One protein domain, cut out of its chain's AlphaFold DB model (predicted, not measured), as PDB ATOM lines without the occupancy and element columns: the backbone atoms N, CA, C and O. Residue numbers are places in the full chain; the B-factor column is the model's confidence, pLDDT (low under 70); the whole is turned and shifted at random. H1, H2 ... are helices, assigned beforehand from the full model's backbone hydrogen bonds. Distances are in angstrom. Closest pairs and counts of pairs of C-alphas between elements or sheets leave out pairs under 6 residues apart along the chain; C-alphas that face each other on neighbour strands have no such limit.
ATOM      1  N   LYS A   6      -0.139 -20.996  22.191       93.50
ATOM      2  CA  LYS A   6      -0.198 -22.444  21.914       93.50
ATOM      3  C   LYS A   6      -0.973 -23.215  22.979       93.50
ATOM      4  O   LYS A   6      -1.782 -24.070  22.653       93.50
ATOM      5  N   LEU A   7      -0.737 -22.885  24.249       95.12
ATOM      6  CA  LEU A   7      -1.452 -23.516  25.358       95.12
ATOM      7  C   LEU A   7      -2.952 -23.184  25.334       95.12
ATOM      8  O   LEU A   7      -3.764 -24.013  25.730       95.12
ATOM      9  N   LEU A   8      -3.314 -21.976  24.887       95.00
ATOM     10  CA  LEU A   8      -4.712 -21.604  24.709       95.00
ATOM     11  C   LEU A   8      -5.340 -22.380  23.551       95.00
ATOM     12  O   LEU A   8      -6.406 -22.949  23.744       95.00
ATOM     13  N   ASP A   9      -4.669 -22.451  22.403       94.25
ATOM     14  CA  ASP A   9      -5.170 -23.173  21.230       94.25
ATOM     15  C   ASP A   9      -5.413 -24.656  21.569       94.25
ATOM     16  O   ASP A   9      -6.468 -25.214  21.268       94.25
ATOM     17  N   GLU A  10      -4.459 -25.293  22.260       95.44
ATOM     18  CA  GLU A  10      -4.591 -26.670  22.754       95.44
ATOM     19  C   GLU A  10      -5.785 -26.818  23.707       95.44
ATOM     20  O   GLU A  10      -6.568 -27.762  23.584       95.44
ATOM     21  N   PHE A  11      -5.959 -25.871  24.631       94.94
ATOM     22  CA  PHE A  11      -7.092 -25.857  25.549       94.94
ATOM     23  C   PHE A  11      -8.434 -25.691  24.821       94.94
ATOM     24  O   PHE A  11      -9.373 -26.422  25.126       94.94
ATOM     25  N   GLU A  12      -8.540 -24.767  23.866       93.81
ATOM     26  CA  GLU A  12      -9.767 -24.509  23.104       93.81
ATOM     27  C   GLU A  12     -10.172 -25.730  22.278       93.81
ATOM     28  O   GLU A  12     -11.337 -26.133  22.293       93.81
ATOM     29  N   ILE A  13      -9.204 -26.380  21.628       94.12
ATOM     30  CA  ILE A  13      -9.435 -27.620  20.883       94.12
ATOM     31  C   ILE A  13      -9.986 -28.710  21.809       94.12
ATOM     32  O   ILE A  13     -10.991 -29.349  21.487       94.12
ATOM     33  N   GLU A  14      -9.351 -28.935  22.961       95.88
ATOM     34  CA  GLU A  14      -9.800 -29.945  23.924       95.88
ATOM     35  C   GLU A  14     -11.161 -29.595  24.540       95.88
ATOM     36  O   GLU A  14     -12.008 -30.471  24.738       95.88
ATOM     37  N   PHE A  15     -11.419 -28.311  24.785       94.75
ATOM     38  CA  PHE A  15     -12.696 -27.834  25.292       94.75
ATOM     39  C   PHE A  15     -13.833 -28.092  24.298       94.75
ATOM     40  O   PHE A  15     -14.868 -28.624  24.699       94.75
ATOM     41  N   ILE A  16     -13.637 -27.783  23.012       91.56
ATOM     42  CA  ILE A  16     -14.639 -28.013  21.959       91.56
ATOM     43  C   ILE A  16     -14.923 -29.509  21.801       91.56
ATOM     44  O   ILE A  16     -16.083 -29.907  21.719       91.56
ATOM     45  N   LYS A  17     -13.885 -30.355  21.809       91.44
ATOM     46  CA  LYS A  17     -14.058 -31.817  21.732       91.44
ATOM     47  C   LYS A  17     -14.876 -32.366  22.898       91.44
ATOM     48  O   LYS A  17     -15.688 -33.264  22.704       91.44
ATOM     49  N   LYS A  18     -14.637 -31.858  24.110       93.62
ATOM     50  CA  LYS A  18     -15.317 -32.326  25.323       93.62
ATOM     51  C   LYS A  18     -16.745 -31.789  25.449       93.62
ATOM     52  O   LYS A  18     -17.579 -32.452  26.058       93.62
ATOM     53  N   ASN A  19     -17.014 -30.611  24.893       89.75
ATOM     54  CA  ASN A  19     -18.294 -29.911  24.994       89.75
ATOM     55  C   ASN A  19     -18.923 -29.729  23.607       89.75
ATOM     56  O   ASN A  19     -19.306 -28.622  23.228       89.75
ATOM     57  N   SER A  20     -18.993 -30.807  22.823       89.31
ATOM     58  CA  SER A  20     -19.635 -30.755  21.512       89.31
ATOM     59  C   SER A  20     -21.133 -30.522  21.676       89.31
ATOM     60  O   SER A  20     -21.790 -31.248  22.422       89.31
ATOM     61  N   LEU A  21     -21.667 -29.551  20.947       91.25
ATOM     62  CA  LEU A  21     -23.096 -29.272  20.918       91.25
ATOM     63  C   LEU A  21     -23.835 -30.341  20.105       91.25
ATOM     64  O   LEU A  21     -23.323 -30.841  19.098       91.25
ATOM     65  N   SER A  22     -25.060 -30.657  20.517       94.31
ATOM     66  CA  SER A  22     -26.015 -31.346  19.649       94.31
ATOM     67  C   SER A  22     -26.350 -30.493  18.422       94.31
ATOM     68  O   SER A  22     -26.041 -29.296  18.346       94.31
ATOM     69  N   TYR A  23     -26.982 -31.117  17.430       92.75
ATOM     70  CA  TYR A  23     -27.406 -30.415  16.222       92.75
ATOM     71  C   TYR A  23     -28.402 -29.296  16.554       92.75
ATOM     72  O   TYR A  23     -28.258 -28.172  16.074       92.75
ATOM     73  N   GLU A  24     -29.358 -29.584  17.434       96.81
ATOM     74  CA  GLU A  24     -30.385 -28.653  17.886       96.81
ATOM     75  C   GLU A  24     -29.779 -27.475  18.661       96.81
ATOM     76  O   GLU A  24     -30.108 -26.323  18.383       96.81
ATOM     77  N   GLU A  25     -28.848 -27.741  19.584       95.62
ATOM     78  CA  GLU A  25     -28.145 -26.683  20.325       95.62
ATOM     79  C   GLU A  25     -27.297 -25.804  19.400       95.62
ATOM     80  O   GLU A  25     -27.240 -24.588  19.578       95.62
ATOM     81  N   SER A  26     -26.667 -26.404  18.388       94.81
ATOM     82  CA  SER A  26     -25.873 -25.671  17.396       94.81
ATOM     83  C   SER A  26     -26.739 -24.725  16.560       94.81
ATOM     84  O   SER A  26     -26.326 -23.598  16.292       94.81
ATOM     85  N   LEU A  27     -27.939 -25.162  16.164       96.12
ATOM     86  CA  LEU A  27     -28.896 -24.312  15.451       96.12
ATOM     87  C   LEU A  27     -29.412 -23.176  16.334       96.12
ATOM     88  O   LEU A  27     -29.404 -22.028  15.905       96.12
ATOM     89  N   ALA A  28     -29.779 -23.469  17.583       97.31
ATOM     90  CA  ALA A  28     -30.227 -22.438  18.517       97.31
ATOM     91  C   ALA A  28     -29.142 -21.376  18.769       97.31
ATOM     92  O   ALA A  28     -29.437 -20.182  18.850       97.31
ATOM     93  N   LEU A  29     -27.873 -21.797  18.854       96.50
ATOM     94  CA  LEU A  29     -26.742 -20.881  18.970       96.50
ATOM     95  C   LEU A  29     -26.593 -20.004  17.718       96.50
ATOM     96  O   LEU A  29     -26.393 -18.797  17.846       96.50
ATOM     97  N   LEU A  30     -26.705 -20.596  16.524       95.75
ATOM     98  CA  LEU A  30     -26.651 -19.867  15.256       95.75
ATOM     99  C   LEU A  30     -27.742 -18.790  15.183       95.75
ATOM    100  O   LEU A  30     -27.432 -17.638  14.878       95.75
ATOM    101  N   ASP A  31     -28.986 -19.149  15.503       97.25
ATOM    102  CA  ASP A  31     -30.127 -18.229  15.474       97.25
ATOM    103  C   ASP A  31     -29.931 -17.070  16.463       97.25
ATOM    104  O   ASP A  31     -30.083 -15.901  16.100       97.25
ATOM    105  N   GLY A  32     -29.484 -17.360  17.691       97.94
ATOM    106  CA  GLY A  32     -29.199 -16.323  18.686       97.94
ATOM    107  C   GLY A  32     -28.060 -15.383  18.271       97.94
ATOM    108  O   GLY A  32     -28.141 -14.168  18.467       97.94
ATOM    109  N   MET A  33     -26.999 -15.913  17.653       96.94
ATOM    110  CA  MET A  33     -25.908 -15.093  17.110       96.94
ATOM    111  C   MET A  33     -26.375 -14.216  15.945       96.94
ATOM    112  O   MET A  33     -25.935 -13.070  15.829       96.94
ATOM    113  N   TRP A  34     -27.271 -14.732  15.104       96.19
ATOM    114  CA  TRP A  34     -27.868 -13.986  14.002       96.19
ATOM    115  C   TRP A  34     -28.702 -12.806  14.507       96.19
ATOM    116  O   TRP A  34     -28.476 -11.666  14.094       96.19
ATOM    117  N   GLU A  35     -29.612 -13.054  15.452       97.75
ATOM    118  CA  GLU A  35     -30.427 -12.011  16.086       97.75
ATOM    119  C   GLU A  35     -29.560 -10.940  16.755       97.75
ATOM    120  O   GLU A  35     -29.804  -9.743  16.591       97.75
ATOM    121  N   MET A  36     -28.500 -11.354  17.455       97.75
ATOM    122  CA  MET A  36     -27.540 -10.428  18.050       97.75
ATOM    123  C   MET A  36     -26.823  -9.584  16.986       97.75
ATOM    124  O   MET A  36     -26.699  -8.371  17.149       97.75
ATOM    125  N   GLY A  37     -26.364 -10.192  15.888       96.06
ATOM    126  CA  GLY A  37     -25.700  -9.479  14.793       96.06
ATOM    127  C   GLY A  37     -26.605  -8.441  14.124       96.06
ATOM    128  O   GLY A  37     -26.154  -7.332  13.822       96.06
ATOM    129  N   MET A  38     -27.889  -8.774  13.968       96.81
ATOM    130  CA  MET A  38     -28.931  -7.850  13.511       96.81
ATOM    131  C   MET A  38     -29.138  -6.701  14.507       96.81
ATOM    132  O   MET A  38     -29.147  -5.536  14.116       96.81
ATOM    133  N   ALA A  39     -29.254  -7.006  15.804       97.69
ATOM    134  CA  ALA A  39     -29.449  -6.003  16.854       97.69
ATOM    135  C   ALA A  39     -28.262  -5.031  16.977       97.69
ATOM    136  O   ALA A  39     -28.451  -3.847  17.252       97.69
ATOM    137  N   LEU A  40     -27.042  -5.517  16.738       97.00
ATOM    138  CA  LEU A  40     -25.827  -4.701  16.693       97.00
ATOM    139  C   LEU A  40     -25.684  -3.897  15.387       97.00
ATOM    140  O   LEU A  40     -24.783  -3.066  15.289       97.00
ATOM    141  N   GLY A  41     -26.542  -4.131  14.386       94.50
ATOM    142  CA  GLY A  41     -26.484  -3.467  13.082       94.50
ATOM    143  C   GLY A  41     -25.263  -3.852  12.241       94.50
ATOM    144  O   GLY A  41     -24.874  -3.104  11.344       94.50
ATOM    145  N   VAL A  42     -24.631  -4.986  12.558       93.38
ATOM    146  CA  VAL A  42     -23.528  -5.559  11.768       93.38
ATOM    147  C   VAL A  42     -24.083  -6.405  10.624       93.38
ATOM    148  O   VAL A  42     -23.477  -6.466   9.558       93.38
ATOM    149  N   LEU A  43     -25.244  -7.032  10.844       91.75
ATOM    150  CA  LEU A  43     -25.993  -7.754   9.825       91.75
ATOM    151  C   LEU A  43     -27.290  -7.009   9.463       91.75
ATOM    152  O   LEU A  43     -27.935  -6.444  10.350       91.75
ATOM    153  N   PRO A  44     -27.701  -7.036   8.181       90.75
ATOM    154  CA  PRO A  44     -26.888  -7.449   7.035       90.75
ATOM    155  C   PRO A  44     -25.702  -6.485   6.810       90.75
ATOM    156  O   PRO A  44     -25.750  -5.341   7.274       90.75
ATOM    157  N   PRO A  45     -24.642  -6.917   6.104       89.25
ATOM    158  CA  PRO A  45     -23.524  -6.046   5.760       89.25
ATOM    159  C   PRO A  45     -23.978  -4.810   4.975       89.25
ATOM    160  O   PRO A  45     -25.016  -4.808   4.310       89.25
ATOM    161  N   LYS A  46     -23.181  -3.738   5.034       91.06
ATOM    162  CA  LYS A  46     -23.498  -2.491   4.319       91.06
ATOM    163  C   LYS A  46     -23.409  -2.649   2.804       91.06
ATOM    164  O   LYS A  46     -24.187  -2.015   2.096       91.06
ATOM    165  N   ASP A  47     -22.441  -3.429   2.330       93.50
ATOM    166  CA  ASP A  47     -22.317  -3.785   0.922       93.50
ATOM    167  C   ASP A  47     -23.091  -5.088   0.663       93.50
ATOM    168  O   ASP A  47     -22.714  -6.127   1.205       93.50
ATOM    169  N   PRO A  48     -24.149  -5.075  -0.164       87.50
ATOM    170  CA  PRO A  48     -24.910  -6.280  -0.489       87.50
ATOM    171  C   PRO A  48     -24.100  -7.375  -1.193       87.50
ATOM    172  O   PRO A  48     -24.554  -8.516  -1.244       87.50
ATOM    173  N   TRP A  49     -22.946  -7.043  -1.779       93.12
ATOM    174  CA  TRP A  49     -22.064  -8.025  -2.415       93.12
ATOM    175  C   TRP A  49     -21.098  -8.686  -1.429       93.12
ATOM    176  O   TRP A  49     -20.469  -9.687  -1.771       93.12
ATOM    177  N   GLU A  50     -20.984  -8.167  -0.206       93.06
ATOM    178  CA  GLU A  50     -20.122  -8.744   0.818       93.06
ATOM    179  C   GLU A  50     -20.645 -10.126   1.235       93.06
ATOM    180  O   GLU A  50     -21.735 -10.261   1.786       93.06
ATOM    181  N   GLY A  51     -19.857 -11.170   0.962       89.75
ATOM    182  CA  GLY A  51     -20.211 -12.555   1.292       89.75
ATOM    183  C   GLY A  51     -21.040 -13.287   0.231       89.75
ATOM    184  O   GLY A  51     -21.359 -14.463   0.428       89.75
ATOM    185  N   ILE A  52     -21.320 -12.663  -0.920       93.94
ATOM    186  CA  ILE A  52     -22.163 -13.246  -1.977       93.94
ATOM    187  C   ILE A  52     -21.629 -14.586  -2.512       93.94
ATOM    188  O   ILE A  52     -22.401 -15.456  -2.920       93.94
ATOM    189  N   GLU A  53     -20.313 -14.808  -2.502       95.69
ATOM    190  CA  GLU A  53     -19.717 -16.074  -2.936       95.69
ATOM    191  C   GLU A  53     -20.149 -17.239  -2.040       95.69
ATOM    192  O   GLU A  53     -20.357 -18.360  -2.526       95.69
ATOM    193  N   VAL A  54     -20.296 -16.979  -0.737       93.94
ATOM    194  CA  VAL A  54     -20.776 -17.961   0.239       93.94
ATOM    195  C   VAL A  54     -22.242 -18.268  -0.036       93.94
ATOM    196  O   VAL A  54     -22.593 -19.445  -0.154       93.94
ATOM    197  N   ASP A  55     -23.066 -17.244  -0.249       92.38
ATOM    198  CA  ASP A  55     -24.487 -17.408  -0.568       92.38
ATOM    199  C   ASP A  55     -24.690 -18.221  -1.851       92.38
ATOM    200  O   ASP A  55     -25.454 -19.190  -1.870       92.38
ATOM    201  N   ILE A  56     -23.939 -17.911  -2.917       96.44
ATOM    202  CA  ILE A  56     -23.965 -18.668  -4.178       96.44
ATOM    203  C   ILE A  56     -23.550 -20.125  -3.942       96.44
ATOM    204  O   ILE A  56     -24.168 -21.045  -4.489       96.44
ATOM    205  N   ARG A  57     -22.508 -20.370  -3.138       96.06
ATOM    206  CA  ARG A  57     -22.048 -21.731  -2.822       96.06
ATOM    207  C   ARG A  57     -23.121 -22.522  -2.074       96.06
ATOM    208  O   ARG A  57     -23.383 -23.666  -2.451       96.06
ATOM    209  N   VAL A  58     -23.751 -21.931  -1.061       93.94
ATOM    210  CA  VAL A  58     -24.835 -22.565  -0.297       93.94
ATOM    211  C   VAL A  58     -26.035 -22.832  -1.206       93.94
ATOM    212  O   VAL A  58     -26.517 -23.965  -1.266       93.94
ATOM    213  N   ALA A  59     -26.453 -21.847  -2.005       95.75
ATOM    214  CA  ALA A  59     -27.548 -21.994  -2.961       95.75
ATOM    215  C   ALA A  59     -27.291 -23.123  -3.972       95.75
ATOM    216  O   ALA A  59     -28.190 -23.913  -4.263       95.75
ATOM    217  N   ARG A  60     -26.057 -23.261  -4.480       95.31
ATOM    218  CA  ARG A  60     -25.668 -24.376  -5.361       95.31
ATOM    219  C   ARG A  60     -25.825 -25.731  -4.679       95.31
ATOM    220  O   ARG A  60     -26.386 -26.635  -5.292       95.31
ATOM    221  N   ILE A  61     -25.351 -25.876  -3.440       94.56
ATOM    222  CA  ILE A  61     -25.483 -27.123  -2.669       94.56
ATOM    223  C   ILE A  61     -26.966 -27.474  -2.509       94.56
ATOM    224  O   ILE A  61     -27.375 -28.578  -2.864       94.56
ATOM    225  N   LEU A  62     -27.785 -26.519  -2.067       92.94
ATOM    226  CA  LEU A  62     -29.222 -26.722  -1.880       92.94
ATOM    227  C   LEU A  62     -29.936 -27.088  -3.191       92.94
ATOM    228  O   LEU A  62     -30.757 -28.002  -3.210       92.94
ATOM    229  N   ASN A  63     -29.595 -26.432  -4.304       94.12
ATOM    230  CA  ASN A  63     -30.190 -26.710  -5.612       94.12
ATOM    231  C   ASN A  63     -29.804 -28.088  -6.169       94.12
ATOM    232  O   ASN A  63     -30.622 -28.725  -6.832       94.12
ATOM    233  N   CYS A  64     -28.593 -28.577  -5.884       91.19
ATOM    234  CA  CYS A  64     -28.210 -29.952  -6.210       91.19
ATOM    235  C   CYS A  64     -29.046 -30.977  -5.430       91.19
ATOM    236  O   CYS A  64     -29.435 -31.994  -5.996       91.19
ATOM    237  N   LEU A  65     -29.350 -30.695  -4.159       87.94
ATOM    238  CA  LEU A  65     -30.167 -31.566  -3.303       87.94
ATOM    239  C   LEU A  65     -31.667 -31.491  -3.632       87.94
ATOM    240  O   LEU A  65     -32.399 -32.446  -3.387       87.94
ATOM    241  N   LYS A  66     -32.128 -30.374  -4.210       77.00
ATOM    242  CA  LYS A  66     -33.527 -30.151  -4.609       77.00
ATOM    243  C   LYS A  66     -33.963 -30.909  -5.864       77.00
ATOM    244  O   LYS A  66     -35.161 -30.940  -6.125       77.00
ATOM    245  N   LYS A  67     -33.048 -31.495  -6.649       56.53
ATOM    246  CA  LYS A  67     -33.417 -32.319  -7.813       56.53
ATOM    247  C   LYS A  67     -34.067 -33.635  -7.352       56.53
ATOM    248  O   LYS A  67     -33.390 -34.651  -7.208       56.53
TER     249      LYS A  67
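What this domain is: This is residues 6 to 67 of the 68 residues of an uncharacterized protein of Spirochaetes bacterium (UniProt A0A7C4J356). Three helices are strung along an open zigzag, with no packed core: H2 is in the middle, H1 juts off beyond its first end, and past its last end the winding stretch of residues 40 to 51 turns the backbone round into H3. H3 runs back roughly the way H2 came, with an open gap between the two, and no helix packs on another. The printed part has 62 residues, with three named helices in the order H1, H2, H3 and no named strand; the class is all helix. It is only just extended, close to loose, with a radius of gyration of the C-alphas of 16.3 A, and the C-alphas span 39 by 35 by 25 A along their three main axes.

Where its parts are: Find C-alpha 6 at (-0.198, -22.444, 21.914); here H1 begins, and it takes in residues 6 to 18, 18.4 A from first to last C-alpha. After residues 19 to 22 look for C-alpha 23 at (-27.406, -30.415, 16.222), where H2 begins; it takes in residues 23 to 39 and is 24.5 A long, the longest helix by residues. Residues 40 to 51 hold no named element. H3 then takes in residues 52 to 65, 20.0 A from first to last C-alpha, and ends at C-alpha 65 at (-30.167, -31.566, -3.303).

How they stand to each other: Begin with H1 and read on: it touches no helix, and H1 and H2 are apart, with no C-alpha of the one within 8 A of the other, although a tight link of 4 residues joins them. Read the y column next: in H2 it goes from -30.415 at C-alpha 23 to -6.003 at C-alpha 39, and in H3 from -13.246 at C-alpha 52 to -31.566 at C-alpha 65. H2 and H3 are apart by the same 8 A test, and so are H1 and H3. In the backbones of H1, H2 and H3 you will find every O i to N i+4 pair within hydrogen-bond range.

The domain as a whole: The two C-alphas farthest apart are those of Leu 7 and Lys 67, at 46.9 A. The printed part has no cut; the link from H2 to H3, 12 residues, is long. Look for the places that stand free at residues 6 to 20, of which 6 to 18 belong to H1, at residues 22 to 28, of which 23 to 28 belong to H2, and at residues 46 to 67, of which 52 to 65 belong to H3. The mean pLDDT of the printed part is 93.2, and one printed residue, Lys 67, is under 70.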